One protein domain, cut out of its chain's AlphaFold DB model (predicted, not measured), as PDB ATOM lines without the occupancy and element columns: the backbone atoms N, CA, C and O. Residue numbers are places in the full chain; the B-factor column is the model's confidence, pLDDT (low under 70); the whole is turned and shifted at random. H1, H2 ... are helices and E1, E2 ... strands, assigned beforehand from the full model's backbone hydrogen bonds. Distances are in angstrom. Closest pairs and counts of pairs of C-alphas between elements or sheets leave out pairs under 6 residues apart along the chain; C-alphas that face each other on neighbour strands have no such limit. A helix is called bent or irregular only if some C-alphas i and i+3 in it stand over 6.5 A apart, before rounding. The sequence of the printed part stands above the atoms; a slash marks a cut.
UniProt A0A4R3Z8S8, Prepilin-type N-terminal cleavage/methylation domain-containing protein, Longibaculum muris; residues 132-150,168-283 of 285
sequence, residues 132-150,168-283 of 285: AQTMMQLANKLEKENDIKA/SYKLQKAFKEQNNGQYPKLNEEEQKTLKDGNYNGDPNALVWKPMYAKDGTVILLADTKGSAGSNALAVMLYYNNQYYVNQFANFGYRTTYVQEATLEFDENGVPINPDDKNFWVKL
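AT A GLANCE: This is residues 132 to 150 and 168 to 283 of the 285 residues of the protein "Prepilin-type N-terminal cleavage/methylation domain-containing protein" of Longibaculum muris (UniProt A0A4R3Z8S8). A strongly twisted antiparallel sheet of six strands, bent sharply along E3, has H1 and H2 packed on its E1 and E2 part, while short H3 only grazes it. The sheet branches at E3, and a long loop, residues 260 to 279, links E5 to E6. The 135 printed residues include three named helices, then six named strands; the class is mixed, with under half of the residues in named elements. The whole is compact, with a radius of gyration of the C-alphas of 13.8 A and spans of 38 by 32 by 24 A.

IN THESE COORDINATES: H1, residues 132 to 145, starts at C-alpha 132 (364.113, 318.871, 319.630) and is 19.7 A long. H2 is residues 168 to 178, 15.2 A, and H3 residues 188 to 196. E1 is residues 207 to 212, E2 218 to 223, E3 231 to 239, 17.3 A, E4 242 to 246, E5 257 to 259 and E6 280 to 282, ending at C-alpha 282 (364.374, 310.975, 331.783).

HOW THE PARTS SIT: E1 to E4 form a meander, each strand the antiparallel neighbour of the one before: N 209 and O 221 are 2.9 A apart, N 222 and O 236 2.8 A, N 237 and O 244 2.8 A. E3 bends by 98 degrees at residue 235; E5 pairs with its residues 231 to 233, N 232 to O 258 at 2.9 A. E6 pairs with E4, N 245 to O 281 at 2.8 A. H1 touches H2 with residues 138 to 143 alone, about perpendicular at 73 degrees; their closest C-alphas, Ala 139 and Phe 175, are 6.4 A apart. H2 lies over E1 at a height over the sheet of 9.1 A. In H1, H2 and H3 every O i to N i+4 pair is within hydrogen-bond range.

THE WHOLE: Residues 151 to 167 are not printed; C-alphas 150 and 168 are 13.0 A apart. Residues 146 to 150, 248 to 255 and 274 to 278 have pLDDT under 70.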
ATOM      1  N   ALA A 132     363.438 320.125 319.922       85.31
ATOM      2  CA  ALA A 132     364.113 318.871 319.630       85.31
ATOM      3  C   ALA A 132     363.221 317.885 318.851       85.31
ATOM      4  O   ALA A 132     363.725 317.120 318.032       85.31
ATOM      5  N   GLN A 133     361.896 317.945 319.013       81.31
ATOM      6  CA  GLN A 133     360.950 317.145 318.234       81.31
ATOM      7  C   GLN A 133     361.026 317.438 316.735       81.31
ATOM      8  O   GLN A 133     361.249 316.527 315.934       81.31
ATOM      9  N   THR A 134     360.900 318.708 316.351       76.38
ATOM     10  CA  THR A 134     361.010 319.159 314.953       76.38
ATOM     11  C   THR A 134     362.357 318.772 314.360       76.38
ATOM     12  O   THR A 134     362.482 318.341 313.212       76.38
ATOM     13  N   MET A 135     363.391 318.873 315.185       87.75
ATOM     14  CA  MET A 135     364.746 318.507 314.809       87.75
ATOM     15  C   MET A 135     364.915 317.012 314.616       87.75
ATOM     16  O   MET A 135     365.631 316.587 313.710       87.75
ATOM     17  N   MET A 136     364.213 316.209 315.407       88.75
ATOM     18  CA  MET A 136     364.223 314.765 315.274       88.75
ATOM     19  C   MET A 136     363.509 314.350 313.991       88.75
ATOM     20  O   MET A 136     364.019 313.521 313.243       88.75
ATOM     21  N   GLN A 137     362.364 314.968 313.692       82.06
ATOM     22  CA  GLN A 137     361.624 314.730 312.452       82.06
ATOM     23  C   GLN A 137     362.482 315.054 311.225       82.06
ATOM     24  O   GLN A 137     362.625 314.214 310.335       82.06
ATOM     25  N   LEU A 138     363.139 316.219 311.210       83.12
ATOM     26  CA  LEU A 138     364.061 316.588 310.136       83.12
ATOM     27  C   LEU A 138     365.232 315.602 310.019       83.12
ATOM     28  O   LEU A 138     365.580 315.193 308.913       83.12
ATOM     29  N   ALA A 139     365.840 315.203 311.138       89.06
ATOM     30  CA  ALA A 139     366.937 314.240 311.128       89.06
ATOM     31  C   ALA A 139     366.500 312.882 310.554       89.06
ATOM     32  O   ALA A 139     367.185 312.341 309.687       89.06
ATOM     33  N   ASN A 140     365.341 312.369 310.970       86.56
ATOM     34  CA  ASN A 140     364.776 311.114 310.469       86.56
ATOM     35  C   ASN A 140     364.402 311.193 308.986       86.56
ATOM     36  O   ASN A 140     364.632 310.246 308.238       86.56
ATOM     37  N   LYS A 141     363.856 312.327 308.535       85.12
ATOM     38  CA  LYS A 141     363.589 312.573 307.115       85.12
ATOM     39  C   LYS A 141     364.880 312.525 306.297       85.12
ATOM     40  O   LYS A 141     364.960 311.800 305.308       85.12
ATOM     41  N   LEU A 142     365.913 313.239 306.740       83.44
ATOM     42  CA  LEU A 142     367.199 313.290 306.044       83.44
ATOM     43  C   LEU A 142     367.939 311.957 306.046       83.44
ATOM     44  O   LEU A 142     368.671 311.680 305.095       83.44
ATOM     45  N   GLU A 143     367.765 311.148 307.090       86.75
ATOM     46  CA  GLU A 143     368.299 309.790 307.145       86.75
ATOM     47  C   GLU A 143     367.737 308.923 306.016       86.75
ATOM     48  O   GLU A 143     368.517 308.294 305.295       86.75
ATOM     49  N   LYS A 144     366.417 308.989 305.798       83.12
ATOM     50  CA  LYS A 144     365.717 308.263 304.732       83.12
ATOM     51  C   LYS A 144     366.060 308.790 303.336       83.12
ATOM     52  O   LYS A 144     366.273 308.001 302.421       83.12
ATOM     53  N   GLU A 145     366.106 310.111 303.155       75.50
ATOM     54  CA  GLU A 145     366.268 310.743 301.833       75.50
ATOM     55  C   GLU A 145     367.686 310.634 301.260       75.50
ATOM     56  O   GLU A 145     367.854 310.544 300.045       75.50
ATOM     57  N   ASN A 146     368.712 310.660 302.112       66.25
ATOM     58  CA  ASN A 146     370.103 310.735 301.655       66.25
ATOM     59  C   ASN A 146     370.801 309.371 301.557       66.25
ATOM     60  O   ASN A 146     372.007 309.342 301.302       66.25
ATOM     61  N   ASP A 147     370.079 308.269 301.796       67.06
ATOM     62  CA  ASP A 147     370.606 306.894 301.795       67.06
ATOM     63  C   ASP A 147     371.940 306.786 302.565       67.06
ATOM     64  O   ASP A 147     372.943 306.220 302.123       67.06
ATOM     65  N   ILE A 148     371.987 307.437 303.735       69.38
ATOM     66  CA  ILE A 148     373.236 307.712 304.464       69.38
ATOM     67  C   ILE A 148     373.966 306.410 304.831       69.38
ATOM     68  O   ILE A 148     375.203 306.375 304.878       69.38
ATOM     69  N   LYS A 149     373.191 305.343 305.052       65.12
ATOM     70  CA  LYS A 149     373.639 304.000 305.431       65.12
ATOM     71  C   LYS A 149     374.066 303.118 304.247       65.12
ATOM     72  O   LYS A 149     374.632 302.057 304.499       65.12
ATOM     73  N   ALA A 150     373.902 303.541 302.986       60.78
ATOM     74  CA  ALA A 150     374.427 302.792 301.831       60.78
ATOM     75  C   ALA A 150     375.959 302.652 301.840       60.78
ATOM     76  O   ALA A 150     376.519 301.739 301.228       60.78
ATOM     77  N   SER A 168     377.011 309.604 311.118       87.44
ATOM     78  CA  SER A 168     376.616 310.748 311.941       87.44
ATOM     79  C   SER A 168     377.170 312.049 311.376       87.44
ATOM     80  O   SER A 168     376.451 313.038 311.315       87.44
ATOM     81  N   TYR A 169     378.412 312.060 310.877       87.56
ATOM     82  CA  TYR A 169     378.968 313.246 310.220       87.56
ATOM     83  C   TYR A 169     378.160 313.627 308.975       87.56
ATOM     84  O   TYR A 169     377.865 314.805 308.771       87.56
ATOM     85  N   LYS A 170     377.808 312.645 308.134       86.75
ATOM     86  CA  LYS A 170     377.043 312.890 306.900       86.75
ATOM     87  C   LYS A 170     375.650 313.432 307.219       86.75
ATOM     88  O   LYS A 170     375.260 314.452 306.652       86.75
ATOM     89  N   LEU A 171     374.958 312.807 308.175       90.69
ATOM     90  CA  LEU A 171     373.646 313.251 308.645       90.69
ATOM     91  C   LEU A 171     373.712 314.660 309.237       90.69
ATOM     92  O   LEU A 171     372.933 315.522 308.852       90.69
ATOM     93  N   GLN A 172     374.692 314.933 310.100       92.38
ATOM     94  CA  GLN A 172     374.903 316.258 310.681       92.38
ATOM     95  C   GLN A 172     375.175 317.329 309.619       92.38
ATOM     96  O   GLN A 172     374.679 318.447 309.737       92.38
ATOM     97  N   LYS A 173     375.924 317.008 308.558       89.56
ATOM     98  CA  LYS A 173     376.181 317.951 307.465       89.56
ATOM     99  C   LYS A 173     374.898 318.295 306.701       89.56
ATOM    100  O   LYS A 173     374.601 319.477 306.558       89.56
ATOM    101  N   ALA A 174     374.129 317.290 306.280       88.00
ATOM    102  CA  ALA A 174     372.844 317.503 305.609       88.00
ATOM    103  C   ALA A 174     371.866 318.276 306.509       88.00
ATOM    104  O   ALA A 174     371.218 319.227 306.080       88.00
ATOM    105  N   PHE A 175     371.829 317.922 307.792       89.69
ATOM    106  CA  PHE A 175     371.011 318.589 308.798       89.69
ATOM    107  C   PHE A 175     371.380 320.066 308.969       89.69
ATOM    108  O   PHE A 175     370.504 320.925 309.025       89.69
ATOM    109  N   LYS A 176     372.677 320.382 308.997       88.12
ATOM    110  CA  LYS A 176     373.181 321.758 309.047       88.12
ATOM    111  C   LYS A 176     372.831 322.540 307.779       88.12
ATOM    112  O   LYS A 176     372.458 323.703 307.867       88.12
ATOM    113  N   GLU A 177     372.933 321.914 306.609       85.81
ATOM    114  CA  GLU A 177     372.568 322.527 305.324       85.81
ATOM    115  C   GLU A 177     371.070 322.882 305.271       85.81
ATOM    116  O   GLU A 177     370.732 323.988 304.857       85.81
ATOM    117  N   GLN A 178     370.190 322.019 305.794       80.75
ATOM    118  CA  GLN A 178     368.745 322.290 305.909       80.75
ATOM    119  C   GLN A 178     368.377 323.354 306.955       80.75
ATOM    120  O   GLN A 178     367.249 323.838 306.974       80.75
ATOM    121  N   ASN A 179     369.311 323.726 307.832       74.75
ATOM    122  CA  ASN A 179     369.126 324.763 308.846       74.75
ATOM    123  C   ASN A 179     370.045 325.961 308.573       74.75
ATOM    124  O   ASN A 179     370.770 326.432 309.450       74.75
ATOM    125  N   ASN A 180     370.048 326.433 307.323       74.44
ATOM    126  CA  ASN A 180     370.734 327.658 306.897       74.44
ATOM    127  C   ASN A 180     372.246 327.644 307.201       74.44
ATOM    128  O   ASN A 180     372.863 328.674 307.471       74.44
ATOM    129  N   GLY A 181     372.861 326.462 307.175       80.31
ATOM    130  CA  GLY A 181     374.283 326.299 307.459       80.31
ATOM    131  C   GLY A 181     374.642 326.418 308.942       80.31
ATOM    132  O   GLY A 181     375.822 326.589 309.251       80.31
ATOM    133  N   GLN A 182     373.681 326.308 309.861       84.75
ATOM    134  CA  GLN A 182     373.889 326.326 311.313       84.75
ATOM    135  C   GLN A 182     373.253 325.098 311.972       84.75
ATOM    136  O   GLN A 182     372.318 324.505 311.442       84.75
ATOM    137  N   TYR A 183     373.776 324.694 313.131       88.50
ATOM    138  CA  TYR A 183     373.033 323.782 314.000       88.50
ATOM    139  C   TYR A 183     372.102 324.618 314.868       88.50
ATOM    140  O   TYR A 183     372.578 325.586 315.470       88.50
ATOM    141  N   PRO A 184     370.808 324.289 314.933       87.19
ATOM    142  CA  PRO A 184     369.900 325.100 315.728       87.19
ATOM    143  C   PRO A 184     370.148 324.957 317.214       87.19
ATOM    144  O   PRO A 184     370.608 323.920 317.695       87.19
ATOM    145  N   LYS A 185     369.892 326.053 317.912       88.69
ATOM    146  CA  LYS A 185     370.114 326.165 319.346       88.69
ATOM    147  C   LYS A 185     368.966 325.514 320.100       88.69
ATOM    148  O   LYS A 185     367.914 325.246 319.529       88.69
ATOM    149  N   LEU A 186     369.182 325.293 321.388       87.94
ATOM    150  CA  LEU A 186     368.092 324.930 322.280       87.94
ATOM    151  C   LEU A 186     367.116 326.103 322.391       87.94
ATOM    152  O   LEU A 186     367.545 327.260 322.489       87.94
ATOM    153  N   ASN A 187     365.823 325.801 322.403       83.44
ATOM    154  CA  ASN A 187     364.784 326.807 322.609       83.44
ATOM    155  C   ASN A 187     364.718 327.253 324.086       83.44
ATOM    156  O   ASN A 187     365.413 326.715 324.952       83.44
ATOM    157  N   GLU A 188     363.896 328.257 324.396       80.38
ATOM    158  CA  GLU A 188     363.817 328.812 325.755       80.38
ATOM    159  C   GLU A 188     363.356 327.790 326.807       80.38
ATOM    160  O   GLU A 188     363.893 327.782 327.918       80.38
ATOM    161  N   GLU A 189     362.411 326.906 326.462       80.75
ATOM    162  CA  GLU A 189     361.934 325.852 327.366       80.75
ATOM    163  C   GLU A 189     363.055 324.851 327.676       80.75
ATOM    164  O   GLU A 189     363.356 324.615 328.843       80.75
ATOM    165  N   GLU A 190     363.746 324.335 326.658       87.19
ATOM    166  CA  GLU A 190     364.861 323.386 326.790       87.19
ATOM    167  C   GLU A 190     366.022 323.980 327.597       87.19
ATOM    168  O   GLU A 190     366.601 323.328 328.473       87.19
ATOM    169  N   GLN A 191     366.351 325.250 327.342       87.19
ATOM    170  CA  GLN A 191     367.359 325.966 328.117       87.19
ATOM    171  C   GLN A 191     366.944 326.133 329.579       87.19
ATOM    172  O   GLN A 191     367.791 326.017 330.471       87.19
ATOM    173  N   LYS A 192     365.666 326.430 329.843       84.12
ATOM    174  CA  LYS A 192     365.135 326.537 331.202       84.12
ATOM    175  C   LYS A 192     365.195 325.186 331.909       84.12
ATOM    176  O   LYS A 192     365.713 325.128 333.018       84.12
ATOM    177  N   THR A 193     364.792 324.104 331.245       82.94
ATOM    178  CA  THR A 193     364.881 322.740 331.780       82.94
ATOM    179  C   THR A 193     366.309 322.381 332.197       82.94
ATOM    180  O   THR A 193     366.515 321.812 333.269       82.94
ATOM    181  N   LEU A 194     367.319 322.757 331.404       83.88
ATOM    182  CA  LEU A 194     368.722 322.564 331.785       83.88
ATOM    183  C   LEU A 194     369.127 323.379 333.017       83.88
ATOM    184  O   LEU A 194     369.817 322.853 333.892       83.88
ATOM    185  N   LYS A 195     368.712 324.648 333.098       82.50
ATOM    186  CA  LYS A 195     369.003 325.520 334.250       82.50
ATOM    187  C   LYS A 195     368.357 324.990 335.527       82.50
ATOM    188  O   LYS A 195     369.030 324.911 336.551       82.50
ATOM    189  N   ASP A 196     367.096 324.572 335.447       80.44
ATOM    190  CA  ASP A 196     366.349 323.988 336.566       80.44
ATOM    191  C   ASP A 196     366.971 322.645 337.005       80.44
ATOM    192  O   ASP A 196     367.023 322.330 338.194       80.44
ATOM    193  N   GLY A 197     367.557 321.899 336.060       75.31
ATOM    194  CA  GLY A 197     368.389 320.713 336.299       75.31
ATOM    195  C   GLY A 197     369.804 321.000 336.833       75.31
ATOM    196  O   GLY A 197     370.638 320.093 336.882       75.31
ATOM    197  N   ASN A 198     370.097 322.239 337.244       74.88
ATOM    198  CA  ASN A 198     371.389 322.719 337.745       74.88
ATOM    199  C   ASN A 198     372.556 322.620 336.752       74.88
ATOM    200  O   ASN A 198     373.696 322.528 337.196       74.88
ATOM    201  N   TYR A 199     372.321 322.607 335.435       79.56
ATOM    202  CA  TYR A 199     373.411 322.581 334.456       79.56
ATOM    203  C   TYR A 199     374.401 323.741 334.677       79.56
ATOM    204  O   TYR A 199     374.034 324.909 334.578       79.56
ATOM    205  N   ASN A 200     375.667 323.411 334.947       77.81
ATOM    206  CA  ASN A 200     376.721 324.383 335.278       77.81
ATOM    207  C   ASN A 200     377.321 325.129 334.065       77.81
ATOM    208  O   ASN A 200     378.158 326.015 334.250       77.81
ATOM    209  N   GLY A 201     376.967 324.751 332.832       81.12
ATOM    210  CA  GLY A 201     377.425 325.429 331.613       81.12
ATOM    211  C   GLY A 201     376.472 326.531 331.142       81.12
ATOM    212  O   GLY A 201     375.520 326.878 331.831       81.12
ATOM    213  N   ASP A 202     376.715 327.077 329.946       85.88
ATOM    214  CA  ASP A 202     375.803 328.027 329.289       85.88
ATOM    215  C   ASP A 202     374.870 327.287 328.313       85.88
ATOM    216  O   ASP A 202     375.335 326.847 327.257       85.88
ATOM    217  N   PRO A 203     373.561 327.155 328.610       87.50
ATOM    218  CA  PRO A 203     372.607 326.538 327.692       87.50
ATOM    219  C   PRO A 203     372.536 327.218 326.322       87.50
ATOM    220  O   PRO A 203     372.235 326.554 325.337       87.50
ATOM    221  N   ASN A 204     372.848 328.518 326.229       86.19
ATOM    222  CA  ASN A 204     372.808 329.250 324.958       86.19
ATOM    223  C   ASN A 204     373.916 328.826 323.984       86.19
ATOM    224  O   ASN A 204     373.834 329.114 322.787       86.19
ATOM    225  N   ALA A 205     374.968 328.183 324.496       87.75
ATOM    226  CA  ALA A 205     376.072 327.671 323.697       87.75
ATOM    227  C   ALA A 205     375.778 326.286 323.097       87.75
ATOM    228  O   ALA A 205     376.581 325.783 322.309       87.75
ATOM    229  N   LEU A 206     374.659 325.662 323.475       89.88
ATOM    230  CA  LEU A 206     374.292 324.323 323.037       89.88
ATOM    231  C   LEU A 206     373.514 324.356 321.728       89.88
ATOM    232  O   LEU A 206     372.679 325.231 321.487       89.88
ATOM    233  N   VAL A 207     373.776 323.351 320.901       91.44
ATOM    234  CA  VAL A 207     373.094 323.141 319.627       91.44
ATOM    235  C   VAL A 207     372.644 321.694 319.475       91.44
ATOM    236  O   VAL A 207     373.330 320.769 319.914       91.44
ATOM    237  N   TRP A 208     371.510 321.496 318.809       93.50
ATOM    238  CA  TRP A 208     370.983 320.180 318.481       93.50
ATOM    239  C   TRP A 208     371.739 319.558 317.311       93.50
ATOM    240  O   TRP A 208     371.819 320.125 316.215       93.50
ATOM    241  N   LYS A 209     372.273 318.357 317.535       92.69
ATOM    242  CA  LYS A 209     372.973 317.569 316.520       92.69
ATOM    243  C   LYS A 209     372.448 316.138 316.470       92.69
ATOM    244  O   LYS A 209     372.427 315.474 317.508       92.69
ATOM    245  N   PRO A 210     372.089 315.627 315.281       93.94
ATOM    246  CA  PRO A 210     371.727 314.228 315.141       93.94
ATOM    247  C   PRO A 210     372.959 313.320 315.194       93.94
ATOM    248  O   PRO A 210     374.054 313.687 314.760       93.94
ATOM    249  N   MET A 211     372.789 312.114 315.719       90.44
ATOM    250  CA  MET A 211     373.823 311.083 315.786       90.44
ATOM    251  C   MET A 211     373.177 309.702 315.698       90.44
ATOM    252  O   MET A 211     371.994 309.560 315.991       90.44
ATOM    253  N   TYR A 212     373.944 308.689 315.301       89.12
ATOM    254  CA  TYR A 212     373.502 307.300 315.386       89.12
ATOM    255  C   TYR A 212     373.897 306.679 316.726       89.12
ATOM    256  O   TYR A 212     375.056 306.767 317.142       89.12
ATOM    257  N   ALA A 213     372.935 306.028 317.374       89.00
ATOM    258  CA  ALA A 213     373.160 305.086 318.461       89.00
ATOM    259  C   ALA A 213     373.716 303.752 317.920       89.00
ATOM    260  O   ALA A 213     373.831 303.551 316.707       89.00
ATOM    261  N   LYS A 214     374.101 302.837 318.815       85.12
ATOM    262  CA  LYS A 214     374.773 301.570 318.474       85.12
ATOM    263  C   LYS A 214     373.951 300.661 317.562       85.12
ATOM    264  O   LYS A 214     374.505 299.984 316.699       85.12
ATOM    265  N   ASP A 215     372.640 300.656 317.746       84.75
ATOM    266  CA  ASP A 215     371.670 299.905 316.947       84.75
ATOM    267  C   ASP A 215     371.324 300.583 315.605       84.75
ATOM    268  O   ASP A 215     370.572 300.032 314.804       84.75
ATOM    269  N   GLY A 216     371.890 301.764 315.327       83.44
ATOM    270  CA  GLY A 216     371.599 302.550 314.131       83.44
ATOM    271  C   GLY A 216     370.364 303.447 314.254       83.44
ATOM    272  O   GLY A 216     369.955 304.033 313.243       83.44
ATOM    273  N   THR A 217     369.794 303.577 315.452       88.12
ATOM    274  CA  THR A 217     368.727 304.531 315.770       88.12
ATOM    275  C   THR A 217     369.260 305.964 315.730       88.12
ATOM    276  O   THR A 217     370.365 306.238 316.201       88.12
ATOM    277  N   VAL A 218     368.489 306.893 315.159       91.38
ATOM    278  CA  VAL A 218     368.825 308.324 315.170       91.38
ATOM    279  C   VAL A 218     368.428 308.924 316.517       91.38
ATOM    280  O   VAL A 218     367.297 308.776 316.976       91.38
ATOM    281  N   ILE A 219     369.370 309.626 317.136       93.19
ATOM    282  CA  ILE A 219     369.191 310.382 318.377       93.19
ATOM    283  C   ILE A 219     369.577 311.840 318.153       93.19
ATOM    284  O   ILE A 219     370.394 312.146 317.280       93.19
ATOM    285  N   LEU A 220     369.042 312.742 318.971       94.31
ATOM    286  CA  LEU A 220     369.475 314.132 319.023       94.31
ATOM    287  C   LEU A 220     370.246 314.390 320.302       94.31
ATOM    288  O   LEU A 220     369.810 314.012 321.384       94.31
ATOM    289  N   LEU A 221     371.375 315.075 320.172       92.75
ATOM    290  CA  LEU A 221     372.242 315.445 321.280       92.75
ATOM    291  C   LEU A 221     372.409 316.965 321.305       92.75
ATOM    292  O   LEU A 221     372.733 317.566 320.280       92.75
ATOM    293  N   ALA A 222     372.223 317.566 322.477       92.19
ATOM    294  CA  ALA A 222     372.595 318.946 322.749       92.19
ATOM    295  C   ALA A 222     374.105 318.996 323.007       92.19
ATOM    296  O   ALA A 222     374.576 318.618 324.084       92.19
ATOM    297  N   ASP A 223     374.858 319.413 321.994       89.25
ATOM    298  CA  ASP A 223     376.320 319.436 321.986       89.25
ATOM    299  C   ASP A 223     376.837 320.876 322.096       89.25
ATOM    300  O   ASP A 223     376.224 321.824 321.608       89.25
ATOM    301  N   THR A 224     378.012 321.035 322.696       81.38
ATOM    302  CA  THR A 224     378.737 322.317 322.770       81.38
ATOM    303  C   THR A 224     379.564 322.598 321.509       81.38
ATOM    304  O   THR A 224     380.070 323.706 321.323       81.38
ATOM    305  N   LYS A 225     379.746 321.608 320.619       75.88
ATOM    306  CA  LYS A 225     380.526 321.757 319.379       75.88
ATOM    307  C   LYS A 225     379.657 322.156 318.182       75.88
ATOM    308  O   LYS A 225     378.793 321.403 317.749       75.88
ATOM    309  N   GLY A 226     380.013 323.263 317.526       73.50
ATOM    310  CA  GLY A 226     379.359 323.744 316.294       73.50
ATOM    311  C   GLY A 226     379.787 323.063 314.977       73.50
ATOM    312  O   GLY A 226     379.350 323.469 313.892       73.50
ATOM    313  N   SER A 227     380.661 322.050 315.025       84.12
ATOM    314  CA  SER A 227     381.149 321.308 313.852       84.12
ATOM    315  C   SER A 227     380.565 319.894 313.770       84.12
ATOM    316  O   SER A 227     380.241 319.280 314.788       84.12
ATOM    317  N   ALA A 228     380.417 319.381 312.541       86.25
ATOM    318  CA  ALA A 228     380.056 317.983 312.307       86.25
ATOM    319  C   ALA A 228     381.175 317.052 312.795       86.25
ATOM    320  O   ALA A 228     382.357 317.359 312.618       86.25
ATOM    321  N   GLY A 229     380.818 315.908 313.370       83.88
ATOM    322  CA  GLY A 229     381.795 314.947 313.868       83.88
ATOM    323  C   GLY A 229     381.172 313.649 314.363       83.88
ATOM    324  O   GLY A 229     379.961 313.540 314.527       83.88
ATOM    325  N   SER A 230     382.037 312.677 314.641       79.81
ATOM    326  CA  SER A 230     381.671 311.369 315.197       79.81
ATOM    327  C   SER A 230     381.542 311.379 316.722       79.81
ATOM    328  O   SER A 230     381.477 310.325 317.333       79.81
ATOM    329  N   ASN A 231     381.602 312.553 317.355       82.50
ATOM    330  CA  ASN A 231     381.654 312.692 318.804       82.50
ATOM    331  C   ASN A 231     380.908 313.953 319.244       82.50
ATOM    332  O   ASN A 231     381.042 314.995 318.590       82.50
ATOM    333  N   ALA A 232     380.219 313.882 320.377       84.25
ATOM    334  CA  ALA A 232     379.494 314.992 320.986       84.25
ATOM    335  C   ALA A 232     379.818 315.106 322.480       84.25
ATOM    336  O   ALA A 232     380.028 314.098 323.149       84.25
ATOM    337  N   LEU A 233     379.856 316.332 323.003       83.56
ATOM    338  CA  LEU A 233     379.825 316.597 324.444       83.56
ATOM    339  C   LEU A 233     378.367 316.848 324.830       83.56
ATOM    340  O   LEU A 233     377.926 317.996 324.872       83.56
ATOM    341  N   ALA A 234     377.618 315.765 325.021       86.31
ATOM    342  CA  ALA A 234     376.166 315.793 325.096       86.31
ATOM    343  C   ALA A 234     375.668 315.965 326.534       86.31
ATOM    344  O   ALA A 234     375.895 315.115 327.398       86.31
ATOM    345  N   VAL A 235     374.962 317.065 326.784       86.88
ATOM    346  CA  VAL A 235     374.406 317.390 328.114       86.88
ATOM    347  C   VAL A 235     372.911 317.089 328.215       86.88
ATOM    348  O   VAL A 235     372.403 316.817 329.301       86.88
ATOM    349  N   MET A 236     372.234 317.076 327.069       89.38
ATOM    350  CA  MET A 236     370.846 316.670 326.901       89.38
ATOM    351  C   MET A 236     370.738 315.791 325.657       89.38
ATOM    352  O   MET A 236     371.490 315.963 324.694       89.38
ATOM    353  N   LEU A 237     369.808 314.853 325.694       91.25
ATOM    354  CA  LEU A 237     369.462 313.962 324.607       91.25
ATOM    355  C   LEU A 237     367.952 314.021 324.390       91.25
ATOM    356  O   LEU A 237     367.189 314.076 325.350       91.25
ATOM    357  N   TYR A 238     367.528 313.999 323.133       91.69
ATOM    358  CA  TYR A 238     366.129 313.827 322.768       91.69
ATOM    359  C   TYR A 238     365.963 312.570 321.919       91.69
ATOM    360  O   TYR A 238     366.666 312.377 320.920       91.69
ATOM    361  N   TYR A 239     365.058 311.697 322.352       89.44
ATOM    362  CA  TYR A 239     364.773 310.415 321.721       89.44
ATOM    363  C   TYR A 239     363.382 309.926 322.134       89.44
ATOM    364  O   TYR A 239     362.980 310.117 323.277       89.44
ATOM    365  N   ASN A 240     362.660 309.289 321.208       83.94
ATOM    366  CA  ASN A 240     361.338 308.705 321.448       83.94
ATOM    367  C   ASN A 240     360.348 309.666 322.141       83.94
ATOM    368  O   ASN A 240     359.687 309.309 323.110       83.94
ATOM    369  N   ASN A 241     360.298 310.914 321.665       79.75
ATOM    370  CA  ASN A 241     359.500 312.008 322.229       79.75
ATOM    371  C   ASN A 241     359.795 312.366 323.695       79.75
ATOM    372  O   ASN A 241     358.995 313.035 324.346       79.75
ATOM    373  N   GLN A 242     360.954 311.966 324.210       84.38
ATOM    374  CA  GLN A 242     361.359 312.187 325.589       84.38
ATOM    375  C   GLN A 242     362.700 312.915 325.645       84.38
ATOM    376  O   GLN A 242     363.593 312.699 324.818       84.38
ATOM    377  N   TYR A 243     362.837 313.783 326.645       88.19
ATOM    378  CA  TYR A 243     364.103 314.428 326.964       88.19
ATOM    379  C   TYR A 243     364.833 313.633 328.037       88.19
ATOM    380  O   TYR A 243     364.240 313.179 329.016       88.19
ATOM    381  N   TYR A 244     366.143 313.524 327.873       88.06
ATOM    382  CA  TYR A 244     367.040 312.926 328.839       88.06
ATOM    383  C   TYR A 244     368.164 313.904 329.151       88.06
ATOM    384  O   TYR A 244     368.750 314.495 328.245       88.06
ATOM    385  N   VAL A 245     368.498 314.075 330.425       86.25
ATOM    386  CA  VAL A 245     369.624 314.909 330.860       86.25
ATOM    387  C   VAL A 245     370.726 314.062 331.451       86.25
ATOM    388  O   VAL A 245     370.492 313.028 332.079       86.25
ATOM    389  N   ASN A 246     371.949 314.524 331.245       81.38
ATOM    390  CA  ASN A 246     373.115 313.893 331.818       81.38
ATOM    391  C   ASN A 246     373.255 314.289 333.299       81.38
ATOM    392  O   ASN A 246     373.541 315.452 333.593       81.38
ATOM    393  N   GLN A 247     373.119 313.337 334.232       72.75
ATOM    394  CA  GLN A 247     373.261 313.616 335.677       72.75
ATOM    395  C   GLN A 247     374.660 314.132 336.054       72.75
ATOM    396  O   GLN A 247     374.840 314.798 337.076       72.75
ATOM    397  N   PHE A 248     375.668 313.809 335.243       67.88
ATOM    398  CA  PHE A 248     377.067 314.118 335.494       67.88
ATOM    399  C   PHE A 248     377.553 315.397 334.821       67.88
ATOM    400  O   PHE A 248     378.697 315.785 335.049       67.88
ATOM    401  N   ALA A 249     376.701 316.107 334.072       60.28
ATOM    402  CA  ALA A 249     377.064 317.384 333.452       60.28
ATOM    403  C   ALA A 249     377.573 318.431 334.470       60.28
ATOM    404  O   ALA A 249     378.305 319.347 334.100       60.28
ATOM    405  N   ASN A 250     377.244 318.256 335.755       56.16
ATOM    406  CA  ASN A 250     377.645 319.135 336.856       56.16
ATOM    407  C   ASN A 250     378.873 318.654 337.637       56.16
ATOM    408  O   ASN A 250     379.448 319.422 338.409       56.16
ATOM    409  N   PHE A 251     379.288 317.401 337.446       57.38
ATOM    410  CA  PHE A 251     380.377 316.783 338.192       57.38
ATOM    411  C   PHE A 251     381.614 316.711 337.293       57.38
ATOM    412  O   PHE A 251     381.754 315.796 336.489       57.38
ATOM    413  N   GLY A 252     382.547 317.657 337.460       54.91
ATOM    414  CA  GLY A 252     383.763 317.812 336.637       54.91
ATOM    415  C   GLY A 252     384.755 316.634 336.618       54.91
ATOM    416  O   GLY A 252     385.872 316.786 336.136       54.91
ATOM    417  N   TYR A 253     384.368 315.468 337.141       53.22
ATOM    418  CA  TYR A 253     385.151 314.233 337.171       53.22
ATOM    419  C   TYR A 253     384.674 313.180 336.158       53.22
ATOM    420  O   TYR A 253     385.328 312.148 336.023       53.22
ATOM    421  N   ARG A 254     383.552 313.400 335.454       61.97
ATOM    422  CA  ARG A 254     383.015 312.459 334.458       61.97
ATOM    423  C   ARG A 254     382.715 313.162 333.140       61.97
ATOM    424  O   ARG A 254     382.243 314.292 333.111       61.97
ATOM    425  N   THR A 255     383.049 312.492 332.044       63.62
ATOM    426  CA  THR A 255     382.909 313.041 330.695       63.62
ATOM    427  C   THR A 255     381.464 312.930 330.214       63.62
ATOM    428  O   THR A 255     380.844 311.884 330.375       63.62
ATOM    429  N   THR A 256     380.933 313.981 329.588       73.81
ATOM    430  CA  THR A 256     379.623 313.978 328.905       73.81
ATOM    431  C   THR A 256     379.723 313.464 327.462       73.81
ATOM    432  O   THR A 256     378.861 313.708 326.619       73.81
ATOM    433  N   TYR A 257     380.829 312.798 327.147       80.44
ATOM    434  CA  TYR A 257     381.185 312.430 325.791       80.44
ATOM    435  C   TYR A 257     380.376 311.239 325.291       80.44
ATOM    436  O   TYR A 257     380.354 310.182 325.918       80.44
ATOM    437  N   VAL A 258     379.766 311.411 324.124       81.94
ATOM    438  CA  VAL A 258     379.096 310.356 323.370       81.94
ATOM    439  C   VAL A 258     379.827 310.199 322.048       81.94
ATOM    440  O   VAL A 258     379.997 311.171 321.304       81.94
ATOM    441  N   GLN A 259     380.279 308.980 321.773       83.75
ATOM    442  CA  GLN A 259     380.828 308.612 320.480       83.75
ATOM    443  C   GLN A 259     379.708 308.049 319.599       83.75
ATOM    444  O   GLN A 259     378.749 307.434 320.064       83.75
ATOM    445  N   GLU A 260     379.829 308.296 318.302       81.88
ATOM    446  CA  GLU A 260     378.971 307.704 317.290       81.88
ATOM    447  C   GLU A 260     378.898 306.184 317.461       81.88
ATOM    448  O   GLU A 260     379.923 305.527 317.638       81.88
ATOM    449  N   ALA A 261     377.679 305.649 317.372       80.81
ATOM    450  CA  ALA A 261     377.383 304.224 317.414       80.81
ATOM    451  C   ALA A 261     377.834 303.493 318.699       80.81
ATOM    452  O   ALA A 261     377.937 302.267 318.714       80.81
ATOM    453  N   THR A 262     378.035 304.218 319.808       81.25
ATOM    454  CA  THR A 262     378.321 303.603 321.118       81.25
ATOM    455  C   THR A 262     377.168 303.686 322.108       81.25
ATOM    456  O   THR A 262     377.138 302.897 323.047       81.25
ATOM    457  N   LEU A 263     376.242 304.636 321.944       85.94
ATOM    458  CA  LEU A 263     375.109 304.778 322.858       85.94
ATOM    459  C   LEU A 263     374.162 303.582 322.721       85.94
ATOM    460  O   LEU A 263     373.772 303.225 321.611       85.94
ATOM    461  N   GLU A 264     373.797 302.987 323.849       88.38
ATOM    462  CA  GLU A 264     372.883 301.850 323.935       88.38
ATOM    463  C   GLU A 264     371.565 302.273 324.589       88.38
ATOM    464  O   GLU A 264     371.458 303.373 325.134       88.38
ATOM    465  N   PHE A 265     370.570 301.392 324.555       88.75
ATOM    466  CA  PHE A 265     369.306 301.568 325.261       88.75
ATOM    467  C   PHE A 265     369.050 300.357 326.155       88.75
ATOM    468  O   PHE A 265     369.397 299.230 325.791       88.75
ATOM    469  N   ASP A 266     368.471 300.585 327.331       86.00
ATOM    470  CA  ASP A 266     368.005 299.501 328.188       86.00
ATOM    471  C   ASP A 266     366.693 298.876 327.670       86.00
ATOM    472  O   ASP A 266     366.152 299.260 326.632       86.00
ATOM    473  N   GLU A 267     366.168 297.892 328.403       84.69
ATOM    474  CA  GLU A 267     364.925 297.188 328.056       84.69
ATOM    475  C   GLU A 267     363.683 298.093 327.989       84.69
ATOM    476  O   GLU A 267     362.700 297.732 327.343       84.69
ATOM    477  N   ASN A 268     363.737 299.279 328.604       80.56
ATOM    478  CA  ASN A 268     362.669 300.276 328.604       80.56
ATOM    479  C   ASN A 268     362.922 301.403 327.585       80.56
ATOM    480  O   ASN A 268     362.177 302.383 327.551       80.56
ATOM    481  N   GLY A 269     363.971 301.293 326.762       81.50
ATOM    482  CA  GLY A 269     364.348 302.312 325.785       81.50
ATOM    483  C   GLY A 269     365.041 303.534 326.394       81.50
ATOM    484  O   GLY A 269     365.160 304.559 325.720       81.50
ATOM    485  N   VAL A 270     365.495 303.461 327.650       84.06
ATOM    486  CA  VAL A 270     366.260 304.540 328.285       84.06
ATOM    487  C   VAL A 270     367.694 304.501 327.758       84.06
ATOM    488  O   VAL A 270     368.317 303.437 327.782       84.06
ATOM    489  N   PRO A 271     368.250 305.633 327.291       85.19
ATOM    490  CA  PRO A 271     369.637 305.695 326.866       85.19
ATOM    491  C   PRO A 271     370.584 305.309 328.001       85.19
ATOM    492  O   PRO A 271     370.506 305.844 329.103       85.19
ATOM    493  N   ILE A 272     371.533 304.428 327.722       83.94
ATOM    494  CA  ILE A 272     372.561 303.999 328.666       83.94
ATOM    495  C   ILE A 272     373.942 304.233 328.063       83.94
ATOM    496  O   ILE A 272     374.181 304.039 326.867       83.94
ATOM    497  N   ASN A 273     374.868 304.679 328.906       72.38
ATOM    498  CA  ASN A 273     376.274 304.711 328.547       72.38
ATOM    499  C   ASN A 273     376.864 303.315 328.828       72.38
ATOM    500  O   ASN A 273     376.593 302.779 329.908       72.38
ATOM    501  N   PRO A 274     377.659 302.720 327.915       63.62
ATOM    502  CA  PRO A 274     378.301 301.422 328.145       63.62
ATOM    503  C   PRO A 274     379.057 301.324 329.479       63.62
ATOM    504  O   PRO A 274     379.087 300.257 330.091       63.62
ATOM    505  N   ASP A 275     379.617 302.445 329.944       64.44
ATOM    506  CA  ASP A 275     380.401 302.512 331.179       64.44
ATOM    507  C   ASP A 275     379.559 302.840 332.433       64.44
ATOM    508  O   ASP A 275     380.008 302.585 333.553       64.44
ATOM    509  N   ASP A 276     378.347 303.403 332.283       64.50
ATOM    510  CA  ASP A 276     377.462 303.754 333.407       64.50
ATOM    511  C   ASP A 276     375.972 303.821 333.010       64.50
ATOM    512  O   ASP A 276     375.547 304.646 332.196       64.50
ATOM    513  N   LYS A 277     375.149 302.990 333.657       60.06
ATOM    514  CA  LYS A 277     373.702 302.905 333.404       60.06
ATOM    515  C   LYS A 277     372.893 304.085 333.959       60.06
ATOM    516  O   LYS A 277     371.800 304.319 333.466       60.06
ATOM    517  N   ASN A 278     373.412 304.852 334.924       58.94
ATOM    518  CA  ASN A 278     372.704 306.001 335.521       58.94
ATOM    519  C   ASN A 278     373.063 307.342 334.858       58.94
ATOM    520  O   ASN A 278     372.815 308.416 335.404       58.94
ATOM    521  N   PHE A 279     373.698 307.282 333.691       71.62
ATOM    522  CA  PHE A 279     374.251 308.446 333.014       71.62
ATOM    523  C   PHE A 279     373.180 309.386 332.446       71.62
ATOM    524  O   PHE A 279     373.369 310.602 332.472       71.62
ATOM    525  N   TRP A 280     372.048 308.842 331.989       83.81
ATOM    526  CA  TRP A 280     370.930 309.598 331.426       83.81
ATOM    527  C   TRP A 280     369.680 309.452 332.290       83.81
ATOM    528  O   TRP A 280     369.270 308.344 332.623       83.81
ATOM    529  N   VAL A 281     369.053 310.578 332.625       82.94
ATOM    530  CA  VAL A 281     367.780 310.620 333.356       82.94
ATOM    531  C   VAL A 281     366.709 311.194 332.479       82.94
ATOM    532  O   VAL A 281     366.882 312.283 331.938       82.94
ATOM    533  N   LYS A 282     365.593 310.477 332.401       83.44
ATOM    534  CA  LYS A 282     364.374 310.975 331.783       83.44
ATOM    535  C   LYS A 282     363.877 312.211 332.536       83.44
ATOM    536  O   LYS A 282     363.779 312.194 333.760       83.44
ATOM    537  N   LEU A 283     363.576 313.271 331.800       77.81
ATOM    538  CA  LEU A 283     362.874 314.431 332.326       77.81
ATOM    539  C   LEU A 283     361.376 314.163 332.247       77.81
ATOM    540  O   LEU A 283     360.828 314.048 331.151       77.81
TER     541      LEU A 283